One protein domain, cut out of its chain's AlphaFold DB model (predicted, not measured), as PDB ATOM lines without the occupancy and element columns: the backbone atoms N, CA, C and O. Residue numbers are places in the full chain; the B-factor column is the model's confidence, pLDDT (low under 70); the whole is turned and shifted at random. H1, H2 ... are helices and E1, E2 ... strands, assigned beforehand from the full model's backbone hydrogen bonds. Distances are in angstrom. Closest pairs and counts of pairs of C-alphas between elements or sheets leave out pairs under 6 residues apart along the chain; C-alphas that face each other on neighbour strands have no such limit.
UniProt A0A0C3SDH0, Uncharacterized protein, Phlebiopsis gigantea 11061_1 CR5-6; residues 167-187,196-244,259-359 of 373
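What this domain is: This is residues 167 to 187, 196 to 244 and 259 to 359 of the 373 residues of an uncharacterized protein of Phlebiopsis gigantea 11061_1 CR5-6 (UniProt A0A0C3SDH0). A seven-stranded sheet is curled like part of a barrel, and H1, H3 and H4 cover the outer side of the curl, with H3 between H1 and H4. The hollow side of the curl is turned toward the short helix H7, which only grazes the sheet, and H6 is off the sheet. The printed part has 171 residues with seven named helices and seven named strands, along the chain H1 E1 E2 E3 E4 H2 H3 E5 H4 H5 E6 H6 H7 E7. The sheet is mixed, in the order E1 E2 E3 E4 E5 E6 E7, and the class is mixed, helices and strands. The whole is compact, with a radius of gyration of the C-alphas of 15.1 A and spans of 40 by 40 by 37 A.

How they stand to each other: The printed part begins with H1, residues 167 to 176. E1, 196 to 199, E2, 207 to 213, E3, 217 to 223, and E4, 229 to 236, form a meander, each strand the antiparallel neighbour of the one before, in three hairpins. N 196 and O 210 are 2.8 A apart between E1 and E2, N 209 and O 221 2.9 A between E2 and E3, and N 220 and O 233 2.8 A between E3 and E4. H1 is on the sheet at a height of 9.3 A and runs along E3, at 11 degrees on the local plane; its closest C-alphas to E3 are those of Leu 172 and Leu 219, 7.3 A apart. H2, 239 to 242, only grazes the sheet. H3, 260 to 270, also only grazes it; H3 touches H1 at a shallow tilt of 16 degrees, opposite ways, closest at the C-alphas of Pro 167 and Leu 267, 5.5 A. E5, 277 to 282, is the parallel neighbour of E4, with N 234 and O 279 2.8 A apart. H4, 293 to 306, touches H3 with residues 303 to 306 alone, closest at the C-alphas of Thr 262 and Gln 306, 5.3 A, at a steep tilt of 60 degrees. H4 touches H2 with residues 299 to 303 alone, closest at the C-alphas of Ser 240 and Thr 299, 6.5 A. H5, 308 to 312, touches H3, closest at the C-alphas of Asp 265 and Gly 309, 6.1 A. E6, 316 to 321, is the parallel neighbour of E5, with N 282 and O 319 2.8 A apart; E5, H4, H5 and E6 make a strand-helix-strand unit, two parallel neighbour strands with helices between, and its crossover is right-handed. H4 is over E5 and E6 at a height of 10.0 A, on the same face as H1, in two layers, helices on one face of a sheet. H6, 325 to 330, is not on the sheet; it touches H7, 335 to 339, only at the corner and only just, with 3 pairs of C-alphas within 8 A, the closest those of Trp 325 and Tyr 335, 7.4 A apart. E7, 350 to 352, is the antiparallel neighbour of E6, with N 320 and O 351 2.9 A apart. Every O i to N i+4 pair is within hydrogen-bond range in H1, H3, H5, H6 and H7, and 9 of 10 are in H4; H2 is too short for such a pair.

Where its parts are: H1 begins at C-alpha 167, (249.631, 318.244, 328.318). From first to last C-alpha, E2 measures 20.3 A, E3 19.6 A, E4 20.5 A and H4 20.2 A. E7 ends at C-alpha 352, (260.177, 312.092, 304.841).

The domain as a whole: The C-alphas farthest apart, of Ser 226 and Gln 288, are 43.3 A apart. Residues 188 to 195 and 245 to 258 are not printed; the gaps between C-alphas are 23.1 A and 9.4 A. Of the links printed whole, none is long. Mean pLDDT of the printed part is 90.6; residues 187, 215 and 357 to 359 are under 70.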
ATOM      1  N   PRO A 167     249.639 318.272 329.776       97.12
ATOM      2  CA  PRO A 167     249.631 318.244 328.318       97.12
ATOM      3  C   PRO A 167     249.790 316.838 327.736       97.12
ATOM      4  O   PRO A 167     249.125 316.533 326.752       97.12
ATOM      5  N   VAL A 168     250.585 315.954 328.351       96.56
ATOM      6  CA  VAL A 168     250.702 314.547 327.921       96.56
ATOM      7  C   VAL A 168     249.344 313.857 327.942       96.56
ATOM      8  O   VAL A 168     248.908 313.300 326.934       96.56
ATOM      9  N   MET A 169     248.638 313.941 329.069       94.75
ATOM     10  CA  MET A 169     247.319 313.335 329.212       94.75
ATOM     11  C   MET A 169     246.277 314.021 328.329       94.75
ATOM     12  O   MET A 169     245.388 313.349 327.813       94.75
ATOM     13  N   GLY A 170     246.409 315.329 328.098       95.50
ATOM     14  CA  GLY A 170     245.590 316.069 327.142       95.50
ATOM     15  C   GLY A 170     245.722 315.529 325.718       95.50
ATOM     16  O   GLY A 170     244.706 315.287 325.071       95.50
ATOM     17  N   ILE A 171     246.947 315.285 325.239       96.06
ATOM     18  CA  ILE A 171     247.182 314.750 323.888       96.06
ATOM     19  C   ILE A 171     246.656 313.315 323.786       96.06
ATOM     20  O   ILE A 171     245.977 312.975 322.820       96.06
ATOM     21  N   LEU A 172     246.917 312.479 324.794       93.38
ATOM     22  CA  LEU A 172     246.430 311.097 324.821       93.38
ATOM     23  C   LEU A 172     244.898 311.052 324.784       93.38
ATOM     24  O   LEU A 172     244.317 310.334 323.975       93.38
ATOM     25  N   ARG A 173     244.229 311.871 325.597       91.50
ATOM     26  CA  ARG A 173     242.766 311.964 325.613       91.50
ATOM     27  C   ARG A 173     242.200 312.465 324.284       91.50
ATOM     28  O   ARG A 173     241.185 311.945 323.829       91.50
ATOM     29  N   LEU A 174     242.868 313.429 323.650       92.38
ATOM     30  CA  LEU A 174     242.430 314.041 322.395       92.38
ATOM     31  C   LEU A 174     242.255 313.019 321.263       92.38
ATOM     32  O   LEU A 174     241.298 313.123 320.504       92.38
ATOM     33  N   PHE A 175     243.146 312.033 321.157       89.81
ATOM     34  CA  PHE A 175     243.091 311.042 320.077       89.81
ATOM     35  C   PHE A 175     242.378 309.747 320.446       89.81
ATOM     36  O   PHE A 175     241.987 309.014 319.544       89.81
ATOM     37  N   ASN A 176     242.169 309.473 321.732       85.81
ATOM     38  CA  ASN A 176     241.526 308.230 322.145       85.81
ATOM     39  C   ASN A 176     240.079 308.409 322.617       85.81
ATOM     40  O   ASN A 176     239.226 307.601 322.278       85.81
ATOM     41  N   ASP A 177     239.774 309.475 323.354       85.00
ATOM     42  CA  ASP A 177     238.444 309.652 323.951       85.00
ATOM     43  C   ASP A 177     237.649 310.793 323.292       85.00
ATOM     44  O   ASP A 177     236.423 310.827 323.379       85.00
ATOM     45  N   GLU A 178     238.337 311.751 322.661       87.44
ATOM     46  CA  GLU A 178     237.750 312.995 322.133       87.44
ATOM     47  C   GLU A 178     238.075 313.239 320.653       87.44
ATOM     48  O   GLU A 178     238.079 314.382 320.195       87.44
ATOM     49  N   CYS A 179     238.394 312.188 319.895       87.06
ATOM     50  CA  CYS A 179     238.812 312.361 318.509       87.06
ATOM     51  C   CYS A 179     237.631 312.819 317.637       87.06
ATOM     52  O   CYS A 179     236.634 312.113 317.481       87.06
ATOM     53  N   GLU A 180     237.761 313.996 317.024       86.50
ATOM     54  CA  GLU A 180     236.745 314.598 316.148       86.50
ATOM     55  C   GLU A 180     237.084 314.442 314.656       86.50
ATOM     56  O   GLU A 180     236.503 315.112 313.803       86.50
ATOM     57  N   CYS A 181     238.019 313.549 314.308       84.88
ATOM     58  CA  CYS A 181     238.318 313.259 312.906       84.88
ATOM     59  C   CYS A 181     237.087 312.674 312.191       84.88
ATOM     60  O   CYS A 181     236.169 312.152 312.825       84.88
ATOM     61  N   ARG A 182     237.068 312.703 310.852       83.88
ATOM     62  CA  ARG A 182     235.928 312.208 310.054       83.88
ATOM     63  C   ARG A 182     235.558 310.746 310.339       83.88
ATOM     64  O   ARG A 182     234.403 310.385 310.133       83.88
ATOM     65  N   ARG A 183     236.509 309.934 310.813       83.12
ATOM     66  CA  ARG A 183     236.284 308.532 311.192       83.12
ATOM     67  C   ARG A 183     235.633 308.393 312.569       83.12
ATOM     68  O   ARG A 183     234.653 307.674 312.685       83.12
ATOM     69  N   CYS A 184     236.124 309.108 313.581       83.38
ATOM     70  CA  CYS A 184     235.614 309.014 314.957       83.38
ATOM     71  C   CYS A 184     234.382 309.897 315.215       83.38
ATOM     72  O   CYS A 184     233.552 309.590 316.067       83.38
ATOM     73  N   ASN A 185     234.254 311.015 314.492       81.81
ATOM     74  CA  ASN A 185     233.128 311.951 314.558       81.81
ATOM     75  C   ASN A 185     232.764 312.395 315.994       81.81
ATOM     76  O   ASN A 185     231.585 312.510 316.341       81.81
ATOM     77  N   GLY A 186     233.772 312.578 316.857       72.81
ATOM     78  CA  GLY A 186     233.604 313.007 318.249       72.81
ATOM     79  C   GLY A 186     232.902 311.980 319.140       72.81
ATOM     80  O   GLY A 186     232.488 312.307 320.253       72.81
ATOM     81  N   LYS A 187     232.713 310.750 318.655       68.75
ATOM     82  CA  LYS A 187     232.064 309.677 319.396       68.75
ATOM     83  C   LYS A 187     233.119 308.691 319.860       68.75
ATOM     84  O   LYS A 187     233.854 308.121 319.066       68.75
ATOM     85  N   GLN A 196     250.932 300.401 324.689       87.38
ATOM     86  CA  GLN A 196     252.277 299.860 324.828       87.38
ATOM     87  C   GLN A 196     253.238 300.832 325.518       87.38
ATOM     88  O   GLN A 196     253.213 302.045 325.295       87.38
ATOM     89  N   VAL A 197     254.139 300.283 326.335       88.12
ATOM     90  CA  VAL A 197     255.310 300.968 326.880       88.12
ATOM     91  C   VAL A 197     256.568 300.151 326.609       88.12
ATOM     92  O   VAL A 197     256.874 299.189 327.321       88.12
ATOM     93  N   TYR A 198     257.368 300.615 325.658       86.69
ATOM     94  CA  TYR A 198     258.608 299.965 325.240       86.69
ATOM     95  C   TYR A 198     259.819 300.892 325.397       86.69
ATOM     96  O   TYR A 198     259.717 302.048 325.822       86.69
ATOM     97  N   THR A 199     261.004 300.340 325.158       86.75
ATOM     98  CA  THR A 199     262.253 301.108 325.103       86.75
ATOM     99  C   THR A 199     262.536 301.402 323.645       86.75
ATOM    100  O   THR A 199     262.459 300.482 322.840       86.75
ATOM    101  N   ASP A 200     262.853 302.650 323.317       82.38
ATOM    102  CA  ASP A 200     263.085 303.030 321.930       82.38
ATOM    103  C   ASP A 200     264.194 302.162 321.298       82.38
ATOM    104  O   ASP A 200     265.272 302.017 321.891       82.38
ATOM    105  N   PRO A 201     263.946 301.553 320.123       77.44
ATOM    106  CA  PRO A 201     264.882 300.602 319.528       77.44
ATOM    107  C   PRO A 201     266.153 301.275 318.996       77.44
ATOM    108  O   PRO A 201     267.187 300.618 318.853       77.44
ATOM    109  N   THR A 202     266.100 302.576 318.703       79.88
ATOM    110  CA  THR A 202     267.240 303.352 318.210       79.88
ATOM    111  C   THR A 202     268.056 303.933 319.364       79.88
ATOM    112  O   THR A 202     269.287 303.903 319.347       79.88
ATOM    113  N   ASP A 203     267.370 304.469 320.370       76.94
ATOM    114  CA  ASP A 203     267.925 305.097 321.559       76.94
ATOM    115  C   ASP A 203     267.423 304.364 322.805       76.94
ATOM    116  O   ASP A 203     266.458 304.767 323.448       76.94
ATOM    117  N   GLY A 204     268.140 303.306 323.195       77.94
ATOM    118  CA  GLY A 204     267.795 302.456 324.341       77.94
ATOM    119  C   GLY A 204     267.674 303.174 325.700       77.94
ATOM    120  O   GLY A 204     267.396 302.530 326.715       77.94
ATOM    121  N   SER A 205     267.916 304.487 325.758       81.75
ATOM    122  CA  SER A 205     267.669 305.323 326.933       81.75
ATOM    123  C   SER A 205     266.258 305.922 326.980       81.75
ATOM    124  O   SER A 205     265.762 306.213 328.073       81.75
ATOM    125  N   LEU A 206     265.603 306.083 325.829       86.88
ATOM    126  CA  LEU A 206     264.264 306.647 325.715       86.88
ATOM    127  C   LEU A 206     263.203 305.571 325.929       86.88
ATOM    128  O   LEU A 206     263.378 304.391 325.619       86.88
ATOM    129  N   ARG A 207     262.071 305.995 326.483       91.31
ATOM    130  CA  ARG A 207     260.896 305.144 326.661       91.31
ATOM    131  C   ARG A 207     259.776 305.677 325.792       91.31
ATOM    132  O   ARG A 207     259.565 306.886 325.750       91.31
ATOM    133  N   CYS A 208     259.048 304.780 325.153       92.06
ATOM    134  CA  CYS A 208     257.906 305.138 324.334       92.06
ATOM    135  C   CYS A 208     256.610 304.787 325.056       92.06
ATOM    136  O   CYS A 208     256.542 303.772 325.745       92.06
ATOM    137  N   LEU A 209     255.597 305.635 324.900       94.06
ATOM    138  CA  LEU A 209     254.200 305.329 325.191       94.06
ATOM    139  C   LEU A 209     253.451 305.348 323.869       94.06
ATOM    140  O   LEU A 209     253.377 306.412 323.255       94.06
ATOM    141  N   SER A 210     252.915 304.211 323.446       93.56
ATOM    142  CA  SER A 210     252.086 304.110 322.247       93.56
ATOM    143  C   SER A 210     250.656 303.781 322.635       93.56
ATOM    144  O   SER A 210     250.439 302.892 323.456       93.56
ATOM    145  N   VAL A 211     249.696 304.525 322.092       92.44
ATOM    146  CA  VAL A 211     248.268 304.297 322.307       92.44
ATOM    147  C   VAL A 211     247.512 304.554 321.021       92.44
ATOM    148  O   VAL A 211     247.638 305.631 320.436       92.44
ATOM    149  N   GLY A 212     246.668 303.619 320.619       88.00
ATOM    150  CA  GLY A 212     245.691 303.887 319.579       88.00
ATOM    151  C   GLY A 212     244.685 302.759 319.428       88.00
ATOM    152  O   GLY A 212     244.952 301.639 319.864       88.00
ATOM    153  N   PRO A 213     243.522 303.045 318.833       83.19
ATOM    154  CA  PRO A 213     242.666 302.004 318.295       83.19
ATOM    155  C   PRO A 213     243.391 301.229 317.188       83.19
ATOM    156  O   PRO A 213     244.108 301.819 316.369       83.19
ATOM    157  N   GLU A 214     243.160 299.920 317.136       70.38
ATOM    158  CA  GLU A 214     243.656 299.061 316.064       70.38
ATOM    159  C   GLU A 214     243.199 299.647 314.709       70.38
ATOM    160  O   GLU A 214     242.005 299.789 314.426       70.38
ATOM    161  N   PHE A 215     244.160 300.042 313.868       69.12
ATOM    162  CA  PHE A 215     243.948 300.417 312.461       69.12
ATOM    163  C   PHE A 215     243.244 301.750 312.133       69.12
ATOM    164  O   PHE A 215     242.706 301.871 311.030       69.12
ATOM    165  N   SER A 216     243.230 302.767 313.003       81.06
ATOM    166  CA  SER A 216     242.839 304.129 312.564       81.06
ATOM    167  C   SER A 216     243.955 305.149 312.721       81.06
ATOM    168  O   SER A 216     244.470 305.701 311.749       81.06
ATOM    169  N   HIS A 217     244.371 305.395 313.955       88.38
ATOM    170  CA  HIS A 217     245.468 306.295 314.247       88.38
ATOM    171  C   HIS A 217     246.122 305.888 315.554       88.38
ATOM    172  O   HIS A 217     245.449 305.601 316.538       88.38
ATOM    173  N   MET A 218     247.444 305.886 315.562       92.69
ATOM    174  CA  MET A 218     248.249 305.525 316.715       92.69
ATOM    175  C   MET A 218     249.068 306.734 317.138       92.69
ATOM    176  O   MET A 218     249.737 307.378 316.324       92.69
ATOM    177  N   LEU A 219     248.994 307.058 318.420       95.81
ATOM    178  CA  LEU A 219     249.744 308.133 319.035       95.81
ATOM    179  C   LEU A 219     250.920 307.542 319.807       95.81
ATOM    180  O   LEU A 219     250.725 306.779 320.747       95.81
ATOM    181  N   THR A 220     252.132 307.964 319.470       96.31
ATOM    182  CA  THR A 220     253.354 307.525 320.145       96.31
ATOM    183  C   THR A 220     254.103 308.724 320.711       96.31
ATOM    184  O   THR A 220     254.328 309.716 320.018       96.31
ATOM    185  N   MET A 221     254.531 308.652 321.970       97.31
ATOM    186  CA  MET A 221     255.362 309.674 322.610       97.31
ATOM    187  C   MET A 221     256.691 309.090 323.064       97.31
ATOM    188  O   MET A 221     256.700 308.112 323.806       97.31
ATOM    189  N   GLN A 222     257.796 309.735 322.691       96.19
ATOM    190  CA  GLN A 222     259.125 309.445 323.231       96.19
ATOM    191  C   GLN A 222     259.394 310.314 324.458       96.19
ATOM    192  O   GLN A 222     259.319 311.545 324.399       96.19
ATOM    193  N   ILE A 223     259.740 309.661 325.564       95.56
ATOM    194  CA  ILE A 223     259.946 310.273 326.873       95.56
ATOM    195  C   ILE A 223     261.380 310.010 327.327       95.56
ATOM    196  O   ILE A 223     261.860 308.874 327.355       95.56
ATOM    197  N   GLU A 224     262.074 311.090 327.672       94.81
ATOM    198  CA  GLU A 224     263.432 311.058 328.203       94.81
ATOM    199  C   GLU A 224     263.461 310.513 329.644       94.81
ATOM    200  O   GLU A 224     262.459 310.587 330.361       94.81
ATOM    201  N   PRO A 225     264.618 310.034 330.144       91.50
ATOM    202  CA  PRO A 225     264.763 309.603 331.540       91.50
ATOM    203  C   PRO A 225     264.390 310.669 332.585       91.50
ATOM    204  O   PRO A 225     264.025 310.334 333.711       91.50
ATOM    205  N   SER A 226     264.469 311.949 332.213       93.44
ATOM    206  CA  SER A 226     264.015 313.113 332.991       93.44
ATOM    207  C   SER A 226     262.489 313.208 333.131       93.44
ATOM    208  O   SER A 226     261.997 314.084 333.842       93.44
ATOM    209  N   GLY A 227     261.735 312.348 332.444       94.44
ATOM    210  CA  GLY A 227     260.280 312.389 332.360       94.44
ATOM    211  C   GLY A 227     259.751 313.462 331.410       94.44
ATOM    212  O   GLY A 227     258.561 313.774 331.464       94.44
ATOM    213  N   THR A 228     260.604 314.064 330.576       97.19
ATOM    214  CA  THR A 228     260.164 315.049 329.584       97.19
ATOM    215  C   THR A 228     259.917 314.420 328.219       97.19
ATOM    216  O   THR A 228     260.713 313.605 327.759       97.19
ATOM    217  N   VAL A 229     258.841 314.824 327.548       97.50
ATOM    218  CA  VAL A 229     258.523 314.400 326.181       97.50
ATOM    219  C   VAL A 229     259.447 315.105 325.197       97.50
ATOM    220  O   VAL A 229     259.482 316.336 325.140       97.50
ATOM    221  N   SER A 230     260.173 314.322 324.406       97.38
ATOM    222  CA  SER A 230     261.091 314.826 323.385       97.38
ATOM    223  C   SER A 230     260.510 314.739 321.980       97.38
ATOM    224  O   SER A 230     260.817 315.601 321.154       97.38
ATOM    225  N   ARG A 231     259.649 313.754 321.695       97.69
ATOM    226  CA  ARG A 231     258.950 313.634 320.409       97.69
ATOM    227  C   ARG A 231     257.527 313.118 320.572       97.69
ATOM    228  O   ARG A 231     257.253 312.310 321.456       97.69
ATOM    229  N   VAL A 232     256.648 313.560 319.679       98.00
ATOM    230  CA  VAL A 232     255.267 313.076 319.548       98.00
ATOM    231  C   VAL A 232     255.067 312.619 318.108       98.00
ATOM    232  O   VAL A 232     255.496 313.311 317.191       98.00
ATOM    233  N   CYS A 233     254.431 311.476 317.895       97.81
ATOM    234  CA  CYS A 233     254.049 310.977 316.582       97.81
ATOM    235  C   CYS A 233     252.561 310.659 316.567       97.81
ATOM    236  O   CYS A 233     252.071 309.979 317.464       97.81
ATOM    237  N   LEU A 234     251.870 311.117 315.530       97.19
ATOM    238  CA  LEU A 234     250.537 310.670 315.167       97.19
ATOM    239  C   LEU A 234     250.636 309.929 313.834       97.19
ATOM    240  O   LEU A 234     250.853 310.536 312.783       97.19
ATOM    241  N   MET A 235     250.508 308.613 313.899       95.88
ATOM    242  CA  MET A 235     250.468 307.720 312.750       95.88
ATOM    243  C   MET A 235     249.015 307.468 312.356       95.88
ATOM    244  O   MET A 235     248.166 307.336 313.230       95.88
ATOM    245  N   MET A 236     248.717 307.434 311.063       94.31
ATOM    246  CA  MET A 236     247.349 307.345 310.546       94.31
ATOM    247  C   MET A 236     247.306 306.617 309.204       94.31
ATOM    248  O   MET A 236     248.225 306.748 308.390       94.31
ATOM    249  N   ASP A 237     246.230 305.869 308.984       92.44
ATOM    250  CA  ASP A 237     245.996 305.110 307.754       92.44
ATOM    251  C   ASP A 237     245.430 305.968 306.618       92.44
ATOM    252  O   ASP A 237     245.731 305.704 305.459       92.44
ATOM    253  N   ASP A 238     244.676 307.020 306.940       92.31
ATOM    254  CA  ASP A 238     244.225 308.043 305.996       92.31
ATOM    255  C   ASP A 238     244.303 309.456 306.621       92.31
ATOM    256  O   ASP A 238     243.465 309.850 307.443       92.31
ATOM    257  N   PRO A 239     245.282 310.285 306.208       92.44
ATOM    258  CA  PRO A 239     245.437 311.643 306.713       92.44
ATOM    259  C   PRO A 239     244.311 312.591 306.301       92.44
ATOM    260  O   PRO A 239     244.144 313.659 306.899       92.44
ATOM    261  N   SER A 240     243.499 312.216 305.312       90.44
ATOM    262  CA  SER A 240     242.353 313.007 304.900       90.44
ATOM    263  C   SER A 240     241.316 313.120 306.025       90.44
ATOM    264  O   SER A 240     240.602 314.125 306.076       90.44
ATOM    265  N   TYR A 241     241.243 312.177 306.974       89.50
ATOM    266  CA  TYR A 241     240.273 312.223 308.079       89.50
ATOM    267  C   TYR A 241     240.369 313.476 308.954       89.50
ATOM    268  O   TYR A 241     239.394 313.827 309.617       89.50
ATOM    269  N   PHE A 242     241.503 314.175 308.923       87.94
ATOM    270  CA  PHE A 242     241.731 315.416 309.663       87.94
ATOM    271  C   PHE A 242     241.574 316.676 308.804       87.94
ATOM    272  O   PHE A 242     241.790 317.789 309.283       87.94
ATOM    273  N   LEU A 243     241.205 316.530 307.532       87.44
ATOM    274  CA  LEU A 243     240.866 317.641 306.654       87.44
ATOM    275  C   LEU A 243     239.348 317.850 306.586       87.44
ATOM    276  O   LEU A 243     238.587 316.873 306.616       87.44
ATOM    277  N   PRO A 244     238.894 319.110 306.445       81.38
ATOM    278  CA  PRO A 244     237.494 319.392 306.159       81.38
ATOM    279  C   PRO A 244     237.074 318.737 304.827       81.38
ATOM    280  O   PRO A 244     237.904 318.612 303.921       81.38
ATOM    281  N   SER A 259     239.604 322.491 315.741       86.00
ATOM    282  CA  SER A 259     239.957 321.214 315.095       86.00
ATOM    283  C   SER A 259     240.872 320.360 315.988       86.00
ATOM    284  O   SER A 259     241.700 320.885 316.743       86.00
ATOM    285  N   THR A 260     240.784 319.029 315.868       91.31
ATOM    286  CA  THR A 260     241.650 318.100 316.616       91.31
ATOM    287  C   THR A 260     243.135 318.423 316.423       91.31
ATOM    288  O   THR A 260     243.895 318.401 317.386       91.31
ATOM    289  N   LEU A 261     243.567 318.796 315.214       93.94
ATOM    290  CA  LEU A 261     244.970 319.143 314.966       93.94
ATOM    291  C   LEU A 261     245.362 320.510 315.533       93.94
ATOM    292  O   LEU A 261     246.473 320.643 316.045       93.94
ATOM    293  N   THR A 262     244.454 321.488 315.539       93.69
ATOM    294  CA  THR A 262     244.689 322.774 316.215       93.69
ATOM    295  C   THR A 262     244.870 322.569 317.723       93.69
ATOM    296  O   THR A 262     245.778 323.139 318.330       93.69
ATOM    297  N   ARG A 263     244.049 321.706 318.339       95.31
ATOM    298  CA  ARG A 263     244.166 321.339 319.763       95.31
ATOM    299  C   ARG A 263     245.462 320.572 320.047       95.31
ATOM    300  O   ARG A 263     246.131 320.866 321.037       95.31
ATOM    301  N   LEU A 264     245.853 319.640 319.172       96.44
ATOM    302  CA  LEU A 264     247.143 318.942 319.265       96.44
ATOM    303  C   LEU A 264     248.312 319.933 319.216       96.44
ATOM    304  O   LEU A 264     249.237 319.814 320.015       96.44
ATOM    305  N   ASP A 265     248.271 320.910 318.309       97.06
ATOM    306  CA  ASP A 265     249.314 321.927 318.154       97.06
ATOM    307  C   ASP A 265     249.495 322.758 319.433       97.06
ATOM    308  O   ASP A 265     250.615 322.907 319.924       97.06
ATOM    309  N   GLN A 266     248.394 323.213 320.039       96.75
ATOM    310  CA  GLN A 266     248.415 323.944 321.313       96.75
ATOM    311  C   GLN A 266     249.002 323.104 322.455       96.75
ATOM    312  O   GLN A 266     249.838 323.585 323.226       96.75
ATOM    313  N   LEU A 267     248.597 321.835 322.554       97.38
ATOM    314  CA  LEU A 267     249.119 320.921 323.566       97.38
ATOM    315  C   LEU A 267     250.616 320.644 323.353       97.38
ATOM    316  O   LEU A 267     251.394 320.706 324.306       97.38
ATOM    317  N   CYS A 268     251.052 320.436 322.109       97.50
ATOM    318  CA  CYS A 268     252.468 320.299 321.768       97.50
ATOM    319  C   CYS A 268     253.275 321.553 322.134       97.50
ATOM    320  O   CYS A 268     254.385 321.450 322.656       97.50
ATOM    321  N   GLU A 269     252.723 322.747 321.928       96.62
ATOM    322  CA  GLU A 269     253.381 323.993 322.324       96.62
ATOM    323  C   GLU A 269     253.545 324.109 323.846       96.62
ATOM    324  O   GLU A 269     254.592 324.574 324.312       96.62
ATOM    325  N   SER A 270     252.572 323.619 324.621       97.19
ATOM    326  CA  SER A 270     252.649 323.583 326.088       97.19
ATOM    327  C   SER A 270     253.649 322.567 326.651       97.19
ATOM    328  O   SER A 270     254.120 322.748 327.773       97.19
ATOM    329  N   LEU A 271     254.078 321.566 325.866       96.69
ATOM    330  CA  LEU A 271     255.239 320.733 326.220       96.69
ATOM    331  C   LEU A 271     256.549 321.549 326.230       96.69
ATOM    332  O   LEU A 271     257.521 321.172 326.889       96.69
ATOM    333  N   GLY A 272     256.573 322.712 325.570       94.88
ATOM    334  CA  GLY A 272     257.626 323.712 325.708       94.88
ATOM    335  C   GLY A 272     258.876 323.433 324.871       94.88
ATOM    336  O   GLY A 272     258.809 322.971 323.731       94.88
ATOM    337  N   ALA A 273     260.045 323.808 325.398       94.75
ATOM    338  CA  ALA A 273     261.321 323.762 324.672       94.75
ATOM    339  C   ALA A 273     261.893 322.342 324.492       94.75
ATOM    340  O   ALA A 273     262.708 322.130 323.600       94.75
ATOM    341  N   THR A 274     261.461 321.390 325.321       95.38
ATOM    342  CA  THR A 274     261.953 320.001 325.337       95.38
ATOM    343  C   THR A 274     261.452 319.183 324.147       95.38
ATOM    344  O   THR A 274     262.170 318.306 323.669       95.38
ATOM    345  N   LEU A 275     260.269 319.518 323.619       97.56
ATOM    346  CA  LEU A 275     259.716 318.906 322.419       97.56
ATOM    347  C   LEU A 275     260.552 319.291 321.190       97.56
ATOM    348  O   LEU A 275     260.635 320.467 320.821       97.56
ATOM    349  N   ARG A 276     261.160 318.289 320.559       96.62
ATOM    350  CA  ARG A 276     262.043 318.429 319.397       96.62
ATOM    351  C   ARG A 276     261.278 318.256 318.096       96.62
ATOM    352  O   ARG A 276     261.354 319.129 317.240       96.62
ATOM    353  N   ASP A 277     260.524 317.165 317.985       96.56
ATOM    354  CA  ASP A 277     259.822 316.788 316.761       96.56
ATOM    355  C   ASP A 277     258.353 316.428 317.057       96.56
ATOM    356  O   ASP A 277     258.046 315.755 318.044       96.56
ATOM    357  N   VAL A 278     257.458 316.853 316.168       97.94
ATOM    358  CA  VAL A 278     256.077 316.372 316.056       97.94
ATOM    359  C   VAL A 278     255.946 315.725 314.688       97.94
ATOM    360  O   VAL A 278     256.087 316.397 313.670       97.94
ATOM    361  N   VAL A 279     255.731 314.416 314.656       98.06
ATOM    362  CA  VAL A 279     255.669 313.624 313.430       98.06
ATOM    363  C   VAL A 279     254.211 313.345 313.082       98.06
ATOM    364  O   VAL A 279     253.467 312.828 313.910       98.06
ATOM    365  N   ILE A 280     253.811 313.657 311.854       97.75
ATOM    366  CA  ILE A 280     252.563 313.169 311.264       97.75
ATOM    367  C   ILE A 280     252.941 312.120 310.221       97.75
ATOM    368  O   ILE A 280     253.610 312.435 309.231       97.75
ATOM    369  N   ALA A 281     252.566 310.870 310.473       97.38
ATOM    370  CA  ALA A 281     252.989 309.722 309.684       97.38
ATOM    371  C   ALA A 281     251.801 309.075 308.959       97.38
ATOM    372  O   ALA A 281     250.802 308.723 309.576       97.38
ATOM    373  N   TYR A 282     251.929 308.897 307.646       96.56
ATOM    374  CA  TYR A 282     250.988 308.139 306.825       96.56
ATOM    375  C   TYR A 282     251.445 306.685 306.703       96.56
ATOM    376  O   TYR A 282     252.538 306.423 306.190       96.56
ATOM    377  N   PHE A 283     250.612 305.753 307.163       95.00
ATOM    378  CA  PHE A 283     250.859 304.318 307.081       95.00
ATOM    379  C   PHE A 283     249.683 303.614 306.390       95.00
ATOM    380  O   PHE A 283     248.741 303.205 307.066       95.00
ATOM    381  N   PRO A 284     249.703 303.482 305.050       92.94
ATOM    382  CA  PRO A 284     248.614 302.832 304.336       92.94
ATOM    383  C   PRO A 284     248.457 301.387 304.790       92.94
ATOM    384  O   PRO A 284     249.431 300.633 304.836       92.94
ATOM    385  N   PHE A 285     247.219 300.991 305.077       87.69
ATOM    386  CA  PHE A 285     246.930 299.608 305.429       87.69
ATOM    387  C   PHE A 285     247.004 298.700 304.194       87.69
ATOM    388  O   PHE A 285     247.701 297.689 304.211       87.69
ATOM    389  N   HIS A 286     246.355 299.118 303.101       88.31
ATOM    390  CA  HIS A 286     246.255 298.354 301.858       88.31
ATOM    391  C   HIS A 286     247.202 298.873 300.773       88.31
ATOM    392  O   HIS A 286     247.272 300.077 300.518       88.31
ATOM    393  N   ALA A 287     247.867 297.955 300.069       84.19
ATOM    394  CA  ALA A 287     248.755 298.295 298.949       84.19
ATOM    395  C   ALA A 287     248.001 298.759 297.688       84.19
ATOM    396  O   ALA A 287     248.601 299.324 296.775       84.19
ATOM    397  N   GLN A 288     246.694 298.491 297.621       83.81
ATOM    398  CA  GLN A 288     245.861 298.727 296.438       83.81
ATOM    399  C   GLN A 288     245.414 300.188 296.307       83.81
ATOM    400  O   GLN A 288     245.230 300.654 295.185       83.81
ATOM    401  N   ASP A 289     245.340 300.918 297.425       79.94
ATOM    402  CA  ASP A 289     244.836 302.294 297.475       79.94
ATOM    403  C   ASP A 289     245.831 303.280 298.135       79.94
ATOM    404  O   ASP A 289     245.469 304.004 299.069       79.94
ATOM    405  N   PRO A 290     247.110 303.348 297.704       87.00
ATOM    406  CA  PRO A 290     248.033 304.339 298.236       87.00
ATOM    407  C   PRO A 290     247.661 305.731 297.718       87.00
ATOM    408  O   PRO A 290     247.427 305.929 296.523       87.00
ATOM    409  N   ILE A 291     247.683 306.728 298.603       91.00
ATOM    410  CA  ILE A 291     247.491 308.125 298.208       91.00
ATOM    411  C   ILE A 291     248.651 308.528 297.276       91.00
ATOM    412  O   ILE A 291     249.818 308.429 297.678       91.00
ATOM    413  N   PRO A 292     248.380 309.016 296.050       93.00
ATOM    414  CA  PRO A 292     249.422 309.466 295.135       93.00
ATOM    415  C   PRO A 292     250.341 310.514 295.787       93.00
ATOM    416  O   PRO A 292     249.844 311.409 296.471       93.00
ATOM    417  N   PRO A 293     251.666 310.514 295.537       92.56
ATOM    418  CA  PRO A 293     252.600 311.400 296.244       92.56
ATOM    419  C   PRO A 293     252.248 312.895 296.193       92.56
ATOM    420  O   PRO A 293     252.423 313.613 297.176       92.56
ATOM    421  N   ALA A 294     251.727 313.376 295.058       91.69
ATOM    422  CA  ALA A 294     251.308 314.769 294.901       91.69
ATOM    423  C   ALA A 294     250.070 315.110 295.750       91.69
ATOM    424  O   ALA A 294     249.992 316.199 296.326       91.69
ATOM    425  N   GLU A 295     249.126 314.174 295.841       93.38
ATOM    426  CA  GLU A 295     247.934 314.294 296.673       93.38
ATOM    427  C   GLU A 295     248.304 314.206 298.153       93.38
ATOM    428  O   GLU A 295     247.914 315.080 298.920       93.38
ATOM    429  N   LEU A 296     249.168 313.261 298.534       94.75
ATOM    430  CA  LEU A 296     249.688 313.132 299.894       94.75
ATOM    431  C   LEU A 296     250.389 314.418 300.342       94.75
ATOM    432  O   LEU A 296     250.088 314.948 301.408       94.75
ATOM    433  N   ALA A 297     251.276 314.973 299.511       94.50
ATOM    434  CA  ALA A 297     251.925 316.250 299.798       94.50
ATOM    435  C   ALA A 297     250.903 317.391 299.942       94.50
ATOM    436  O   ALA A 297     251.076 318.281 300.776       94.50
ATOM    437  N   SER A 298     249.822 317.372 299.155       93.19
ATOM    438  CA  SER A 298     248.736 318.345 299.282       93.19
ATOM    439  C   SER A 298     247.968 318.202 300.589       93.19
ATOM    440  O   SER A 298     247.743 319.197 301.280       93.19
ATOM    441  N   THR A 299     247.652 316.971 300.971       94.50
ATOM    442  CA  THR A 299     247.006 316.644 302.237       94.50
ATOM    443  C   THR A 299     247.862 317.092 303.417       94.50
ATOM    444  O   THR A 299     247.390 317.841 304.268       94.50
ATOM    445  N   MET A 300     249.153 316.754 303.419       95.62
ATOM    446  CA  MET A 300     250.094 317.146 304.473       95.62
ATOM    447  C   MET A 300     250.294 318.669 304.557       95.62
ATOM    448  O   MET A 300     250.420 319.212 305.655       95.62
ATOM    449  N   ARG A 301     250.239 319.401 303.431       94.25
ATOM    450  CA  ARG A 301     250.177 320.876 303.442       94.25
ATOM    451  C   ARG A 301     248.916 321.388 304.149       94.25
ATOM    452  O   ARG A 301     249.006 322.339 304.924       94.25
ATOM    453  N   GLY A 302     247.769 320.749 303.925       92.81
ATOM    454  CA  GLY A 302     246.525 321.044 304.638       92.81
ATOM    455  C   GLY A 302     246.625 320.788 306.146       92.81
ATOM    456  O   GLY A 302     246.203 321.632 306.935       92.81
ATOM    457  N   LEU A 303     247.246 319.678 306.561       94.12
ATOM    458  CA  LEU A 303     247.486 319.384 307.982       94.12
ATOM    459  C   LEU A 303     248.451 320.397 308.612       94.12
ATOM    460  O   LEU A 303     248.186 320.915 309.694       94.12
ATOM    461  N   ARG A 304     249.529 320.764 307.904       94.62
ATOM    462  CA  ARG A 304     250.484 321.797 308.339       94.62
ATOM    463  C   ARG A 304     249.806 323.134 308.629       94.62
ATOM    464  O   ARG A 304     250.195 323.816 309.574       94.62
ATOM    465  N   ALA A 305     248.811 323.515 307.829       92.62
ATOM    466  CA  ALA A 305     248.069 324.756 308.025       92.62
ATOM    467  C   ALA A 305     247.236 324.762 309.323       92.62
ATOM    468  O   ALA A 305     246.986 325.834 309.868       92.62
ATOM    469  N   GLN A 306     246.852 323.588 309.839       93.12
ATOM    470  CA  GLN A 306     246.132 323.439 311.111       93.12
ATOM    471  C   GLN A 306     247.061 323.410 312.336       93.12
ATOM    472  O   GLN A 306     246.583 323.505 313.461       93.12
ATOM    473  N   MET A 307     248.381 323.309 312.133       95.06
ATOM    474  CA  MET A 307     249.382 323.211 313.204       95.06
ATOM    475  C   MET A 307     250.436 324.337 313.128       95.06
ATOM    476  O   MET A 307     251.633 324.081 312.933       95.06
ATOM    477  N   PRO A 308     250.018 325.616 313.200       94.25
ATOM    478  CA  PRO A 308     250.906 326.752 312.968       94.25
ATOM    479  C   PRO A 308     252.020 326.901 314.016       94.25
ATOM    480  O   PRO A 308     253.101 327.371 313.660       94.25
ATOM    481  N   GLY A 309     251.807 326.508 315.275       93.56
ATOM    482  CA  GLY A 309     252.797 326.605 316.350       93.56
ATOM    483  C   GLY A 309     253.991 325.684 316.115       93.56
ATOM    484  O   GLY A 309     255.130 326.140 315.960       93.56
ATOM    485  N   THR A 310     253.729 324.386 315.981       93.06
ATOM    486  CA  THR A 310     254.749 323.359 315.717       93.06
ATOM    487  C   THR A 310     255.428 323.555 314.359       93.06
ATOM    488  O   THR A 310     256.652 323.407 314.251       93.06
ATOM    489  N   SER A 311     254.675 323.966 313.331       89.88
ATOM    490  CA  SER A 311     255.212 324.343 312.015       89.88
ATOM    491  C   SER A 311     256.122 325.575 312.102       89.88
ATOM    492  O   SER A 311     257.245 325.555 311.592       89.88
ATOM    493  N   GLY A 312     255.687 326.632 312.797       88.50
ATOM    494  CA  GLY A 312     256.443 327.874 312.971       88.50
ATOM    495  C   GLY A 312     257.763 327.670 313.715       88.50
ATOM    496  O   GLY A 312     258.769 328.299 313.381       88.50
ATOM    497  N   ARG A 313     257.799 326.723 314.660       91.06
ATOM    498  CA  ARG A 313     259.018 326.309 315.373       91.06
ATOM    499  C   ARG A 313     259.872 325.278 314.633       91.06
ATOM    500  O   ARG A 313     260.893 324.862 315.172       91.06
ATOM    501  N   ARG A 314     259.495 324.887 313.408       92.69
ATOM    502  CA  ARG A 314     260.184 323.869 312.589       92.69
ATOM    503  C   ARG A 314     260.304 322.506 313.284       92.69
ATOM    504  O   ARG A 314     261.290 321.803 313.093       92.69
ATOM    505  N   ARG A 315     259.306 322.158 314.099       95.38
ATOM    506  CA  ARG A 315     259.216 320.871 314.809       95.38
ATOM    507  C   ARG A 315     258.354 319.862 314.063       95.38
ATOM    508  O   ARG A 315     258.473 318.670 314.303       95.38
ATOM    509  N   LEU A 316     257.472 320.337 313.186       96.88
ATOM    510  CA  LEU A 316     256.554 319.486 312.440       96.88
ATOM    511  C   LEU A 316     257.279 318.763 311.294       96.88
ATOM    512  O   LEU A 316     257.860 319.409 310.418       96.88
ATOM    513  N   VAL A 317     257.215 317.435 311.300       97.06
ATOM    514  CA  VAL A 317     257.815 316.535 310.309       97.06
ATOM    515  C   VAL A 317     256.722 315.644 309.733       97.06
ATOM    516  O   VAL A 317     255.895 315.110 310.467       97.06
ATOM    517  N   PHE A 318     256.730 315.454 308.416       97.56
ATOM    518  CA  PHE A 318     255.791 314.570 307.734       97.56
ATOM    519  C   PHE A 318     256.509 313.330 307.239       97.56
ATOM    520  O   PHE A 318     257.571 313.440 306.623       97.56
ATOM    521  N   ARG A 319     255.924 312.160 307.482       97.56
ATOM    522  CA  ARG A 319     256.478 310.877 307.050       97.56
ATOM    523  C   ARG A 319     255.447 310.041 306.324       97.56
ATOM    524  O   ARG A 319     254.253 310.131 306.584       97.56
ATOM    525  N   THR A 320     255.938 309.219 305.414       97.31
ATOM    526  CA  THR A 320     255.173 308.167 304.758       97.31
ATOM    527  C   THR A 320     255.909 306.857 304.942       97.31
ATOM    528  O   THR A 320     257.141 306.808 304.840       97.31
ATOM    529  N   SER A 321     255.163 305.797 305.215       96.62
ATOM    530  CA  SER A 321     255.704 304.451 305.116       96.62
ATOM    531  C   SER A 321     256.130 304.186 303.669       96.62
ATOM    532  O   SER A 321     255.530 304.700 302.720       96.62
ATOM    533  N   ARG A 322     257.199 303.407 303.496       95.44
ATOM    534  CA  ARG A 322     257.710 302.997 302.179       95.44
ATOM    535  C   ARG A 322     256.903 301.860 301.553       95.44
ATOM    536  O   ARG A 322     257.035 301.642 300.352       95.44
ATOM    537  N   LYS A 323     256.121 301.144 302.361       95.06
ATOM    538  CA  LYS A 323     255.247 300.041 301.949       95.06
ATOM    539  C   LYS A 323     253.914 300.111 302.688       95.06
ATOM    540  O   LYS A 323     253.826 300.768 303.731       95.06
ATOM    541  N   ALA A 324     252.893 299.442 302.167       94.12
ATOM    542  CA  ALA A 324     251.674 299.249 302.935       94.12
ATOM    543  C   ALA A 324     251.906 298.240 304.065       94.12
ATOM    544  O   ALA A 324     252.865 297.465 304.042       94.12
ATOM    545  N   TRP A 325     251.029 298.252 305.065       91.88
ATOM    546  CA  TRP A 325     251.090 297.282 306.153       91.88
ATOM    547  C   TRP A 325     250.998 295.836 305.645       91.88
ATOM    548  O   TRP A 325     251.765 294.984 306.084       91.88
ATOM    549  N   GLU A 326     250.121 295.565 304.674       92.06
ATOM    550  CA  GLU A 326     249.992 294.235 304.062       92.06
ATOM    551  C   GLU A 326     251.315 293.704 303.498       92.06
ATOM    552  O   GLU A 326     251.657 292.550 303.750       92.06
ATOM    553  N   ASP A 327     252.094 294.554 302.826       92.81
ATOM    554  CA  ASP A 327     253.381 294.161 302.248       92.81
ATOM    555  C   ASP A 327     254.404 293.797 303.338       92.81
ATOM    556  O   ASP A 327     255.183 292.859 303.184       92.81
ATOM    557  N   PHE A 328     254.412 294.525 304.462       93.19
ATOM    558  CA  PHE A 328     255.278 294.196 305.600       93.19
ATOM    559  C   PHE A 328     254.886 292.871 306.245       93.19
ATOM    560  O   PHE A 328     255.757 292.061 306.565       93.19
ATOM    561  N   ARG A 329     253.582 292.631 306.392       90.69
ATOM    562  CA  ARG A 329     253.062 291.373 306.925       90.69
ATOM    563  C   ARG A 329     253.456 290.185 306.044       90.69
ATOM    564  O   ARG A 329     253.855 289.151 306.579       90.69
ATOM    565  N   ASP A 330     253.393 290.337 304.722       92.25
ATOM    566  CA  ASP A 330     253.807 289.306 303.760       92.25
ATOM    567  C   ASP A 330     255.318 289.020 303.825       92.25
ATOM    568  O   ASP A 330     255.762 287.902 303.561       92.25
ATOM    569  N   GLU A 331     256.112 290.003 304.254       93.94
ATOM    570  CA  GLU A 331     257.547 289.872 304.537       93.94
ATOM    571  C   GLU A 331     257.855 289.383 305.962       93.94
ATOM    572  O   GLU A 331     259.021 289.340 306.359       93.94
ATOM    573  N   HIS A 332     256.832 288.998 306.733       93.19
ATOM    574  CA  HIS A 332     256.941 288.599 308.140       93.19
ATOM    575  C   HIS A 332     257.551 289.680 309.048       93.19
ATOM    576  O   HIS A 332     258.202 289.369 310.046       93.19
ATOM    577  N   VAL A 333     257.348 290.955 308.710       92.12
ATOM    578  CA  VAL A 333     257.712 292.086 309.566       92.12
ATOM    579  C   VAL A 333     256.530 292.412 310.476       92.12
ATOM    580  O   VAL A 333     255.418 292.650 310.009       92.12
ATOM    581  N   GLU A 334     256.776 292.425 311.784       89.44
ATOM    582  CA  GLU A 334     255.768 292.770 312.788       89.44
ATOM    583  C   GLU A 334     255.394 294.257 312.721       89.44
ATOM    584  O   GLU A 334     256.229 295.108 312.398       89.44
ATOM    585  N   TYR A 335     254.140 294.574 313.050       88.06
ATOM    586  CA  TYR A 335     253.612 295.942 313.007       88.06
ATOM    587  C   TYR A 335     254.429 296.875 313.897       88.06
ATOM    588  O   TYR A 335     254.863 297.942 313.452       88.06
ATOM    589  N   ASP A 336     254.720 296.412 315.111       87.31
ATOM    590  CA  ASP A 336     255.504 297.140 316.102       87.31
ATOM    591  C   ASP A 336     256.897 297.475 315.579       87.31
ATOM    592  O   ASP A 336     257.342 298.613 315.662       87.31
ATOM    593  N   THR A 337     257.559 296.546 314.883       90.00
ATOM    594  CA  THR A 337     258.884 296.818 314.302       90.00
ATOM    595  C   THR A 337     258.864 298.032 313.362       90.00
ATOM    596  O   THR A 337     259.823 298.810 313.316       90.00
ATOM    597  N   VAL A 338     257.778 298.211 312.602       91.88
ATOM    598  CA  VAL A 338     257.609 299.348 311.691       91.88
ATOM    599  C   VAL A 338     257.247 300.614 312.471       91.88
ATOM    600  O   VAL A 338     257.865 301.662 312.248       91.88
ATOM    601  N   SER A 339     256.272 300.530 313.380       91.19
ATOM    602  CA  SER A 339     255.744 301.676 314.129       91.19
ATOM    603  C   SER A 339     256.768 302.256 315.114       91.19
ATOM    604  O   SER A 339     256.962 303.473 315.148       91.19
ATOM    605  N   GLU A 340     257.523 301.417 315.828       91.31
ATOM    606  CA  GLU A 340     258.553 301.828 316.791       91.31
ATOM    607  C   GLU A 340     259.683 302.638 316.134       91.31
ATOM    608  O   GLU A 340     260.319 303.485 316.764       91.31
ATOM    609  N   ARG A 341     259.912 302.436 314.831       93.81
ATOM    610  CA  ARG A 341     260.956 303.123 314.054       93.81
ATOM    611  C   ARG A 341     260.474 304.394 313.358       93.81
ATOM    612  O   ARG A 341     261.224 304.996 312.583       93.81
ATOM    613  N   VAL A 342     259.259 304.863 313.647       95.12
ATOM    614  CA  VAL A 342     258.670 306.066 313.028       95.12
ATOM    615  C   VAL A 342     259.442 307.355 313.301       95.12
ATOM    616  O   VAL A 342     259.230 308.337 312.592       95.12
ATOM    617  N   PHE A 343     260.379 307.373 314.257       94.88
ATOM    618  CA  PHE A 343     261.264 308.513 314.528       94.88
ATOM    619  C   PHE A 343     262.647 308.417 313.847       94.88
ATOM    620  O   PHE A 343     263.343 309.433 313.723       94.88
ATOM    621  N   GLU A 344     263.040 307.253 313.313       93.19
ATOM    622  CA  GLU A 344     264.343 307.039 312.657       93.19
ATOM    623  C   GLU A 344     264.462 307.859 311.365       93.19
ATOM    624  O   GLU A 344     263.676 307.693 310.433       93.19
ATOM    625  N   ARG A 345     265.432 308.776 311.280       90.44
ATOM    626  CA  ARG A 345     265.690 309.535 310.041       90.44
ATOM    627  C   ARG A 345     266.470 308.671 309.054       90.44
ATOM    628  O   ARG A 345     267.489 308.099 309.421       90.44
ATOM    629  N   GLY A 346     266.011 308.615 307.803       89.25
ATOM    630  CA  GLY A 346     266.667 307.825 306.754       89.25
ATOM    631  C   GLY A 346     266.567 306.306 306.946       89.25
ATOM    632  O   GLY A 346     267.333 305.578 306.322       89.25
ATOM    633  N   GLY A 347     265.649 305.832 307.794       90.38
ATOM    634  CA  GLY A 347     265.438 304.407 308.042       90.38
ATOM    635  C   GLY A 347     264.870 303.641 306.838       90.38
ATOM    636  O   GLY A 347     264.431 304.215 305.833       90.38
ATOM    637  N   SER A 348     264.851 302.313 306.965       93.44
ATOM    638  CA  SER A 348     264.364 301.375 305.941       93.44
ATOM    639  C   SER A 348     262.843 301.326 305.805       93.44
ATOM    640  O   SER A 348     262.353 300.833 304.795       93.44
ATOM    641  N   TYR A 349     262.106 301.836 306.794       95.38
ATOM    642  CA  TYR A 349     260.643 301.737 306.861       95.38
ATOM    643  C   TYR A 349     259.938 303.031 306.453       95.38
ATOM    644  O   TYR A 349     258.912 303.001 305.779       95.38
ATOM    645  N   TRP A 350     260.534 304.175 306.792       97.00
ATOM    646  CA  TRP A 350     259.916 305.490 306.650       97.00
ATOM    647  C   TRP A 350     260.703 306.387 305.694       97.00
ATOM    648  O   TRP A 350     261.931 306.300 305.584       97.00
ATOM    649  N   ALA A 351     259.986 307.265 305.001       96.69
ATOM    650  CA  ALA A 351     260.541 308.338 304.187       96.69
ATOM    651  C   ALA A 351     259.907 309.676 304.589       96.69
ATOM    652  O   ALA A 351     258.712 309.737 304.883       96.69
ATOM    653  N   ASP A 352     260.697 310.748 304.592       96.50
ATOM    654  CA  ASP A 352     260.177 312.092 304.841       96.50
ATOM    655  C   ASP A 352     259.374 312.580 303.620       96.50
ATOM    656  O   ASP A 352     259.782 312.398 302.469       96.50
ATOM    657  N   VAL A 353     258.228 313.219 303.865       94.94
ATOM    658  CA  VAL A 353     257.392 313.820 302.820       94.94
ATOM    659  C   VAL A 353     257.855 315.253 302.579       94.94
ATOM    660  O   VAL A 353     257.782 316.115 303.457       94.94
ATOM    661  N   VAL A 354     258.305 315.524 301.357       92.00
ATOM    662  CA  VAL A 354     258.749 316.856 300.937       92.00
ATOM    663  C   VAL A 354     257.535 317.667 300.470       92.00
ATOM    664  O   VAL A 354     256.897 317.318 299.479       92.00
ATOM    665  N   LEU A 355     257.189 318.739 301.195       88.31
ATOM    666  CA  LEU A 355     255.971 319.528 300.933       88.31
ATOM    667  C   LEU A 355     256.135 320.644 299.900       88.31
ATOM    668  O   LEU A 355     255.154 321.012 299.251       88.31
ATOM    669  N   ASP A 356     257.356 321.148 299.745       75.69
ATOM    670  CA  ASP A 356     257.703 322.259 298.864       75.69
ATOM    671  C   ASP A 356     258.853 321.829 297.950       75.69
ATOM    672  O   ASP A 356     259.692 321.034 298.360       75.69
ATOM    673  N   GLY A 357     258.948 322.394 296.743       53.47
ATOM    674  CA  GLY A 357     260.040 322.182 295.779       53.47
ATOM    675  C   GLY A 357     261.441 322.609 296.251       53.47
ATOM    676  O   GLY A 357     262.291 322.940 295.427       53.47
ATOM    677  N   GLN A 358     261.708 322.604 297.559       46.06
ATOM    678  CA  GLN A 358     263.044 322.383 298.082       46.06
ATOM    679  C   GLN A 358     263.506 321.022 297.564       46.06
ATOM    680  O   GLN A 358     263.205 319.983 298.147       46.06
ATOM    681  N   GLN A 359     264.195 321.036 296.421       38.09
ATOM    682  CA  GLN A 359     264.997 319.913 295.964       38.09
ATOM    683  C   GLN A 359     265.787 319.403 297.167       38.09
ATOM    684  O   GLN A 359     266.709 320.069 297.643       38.09
TER     685      GLN A 359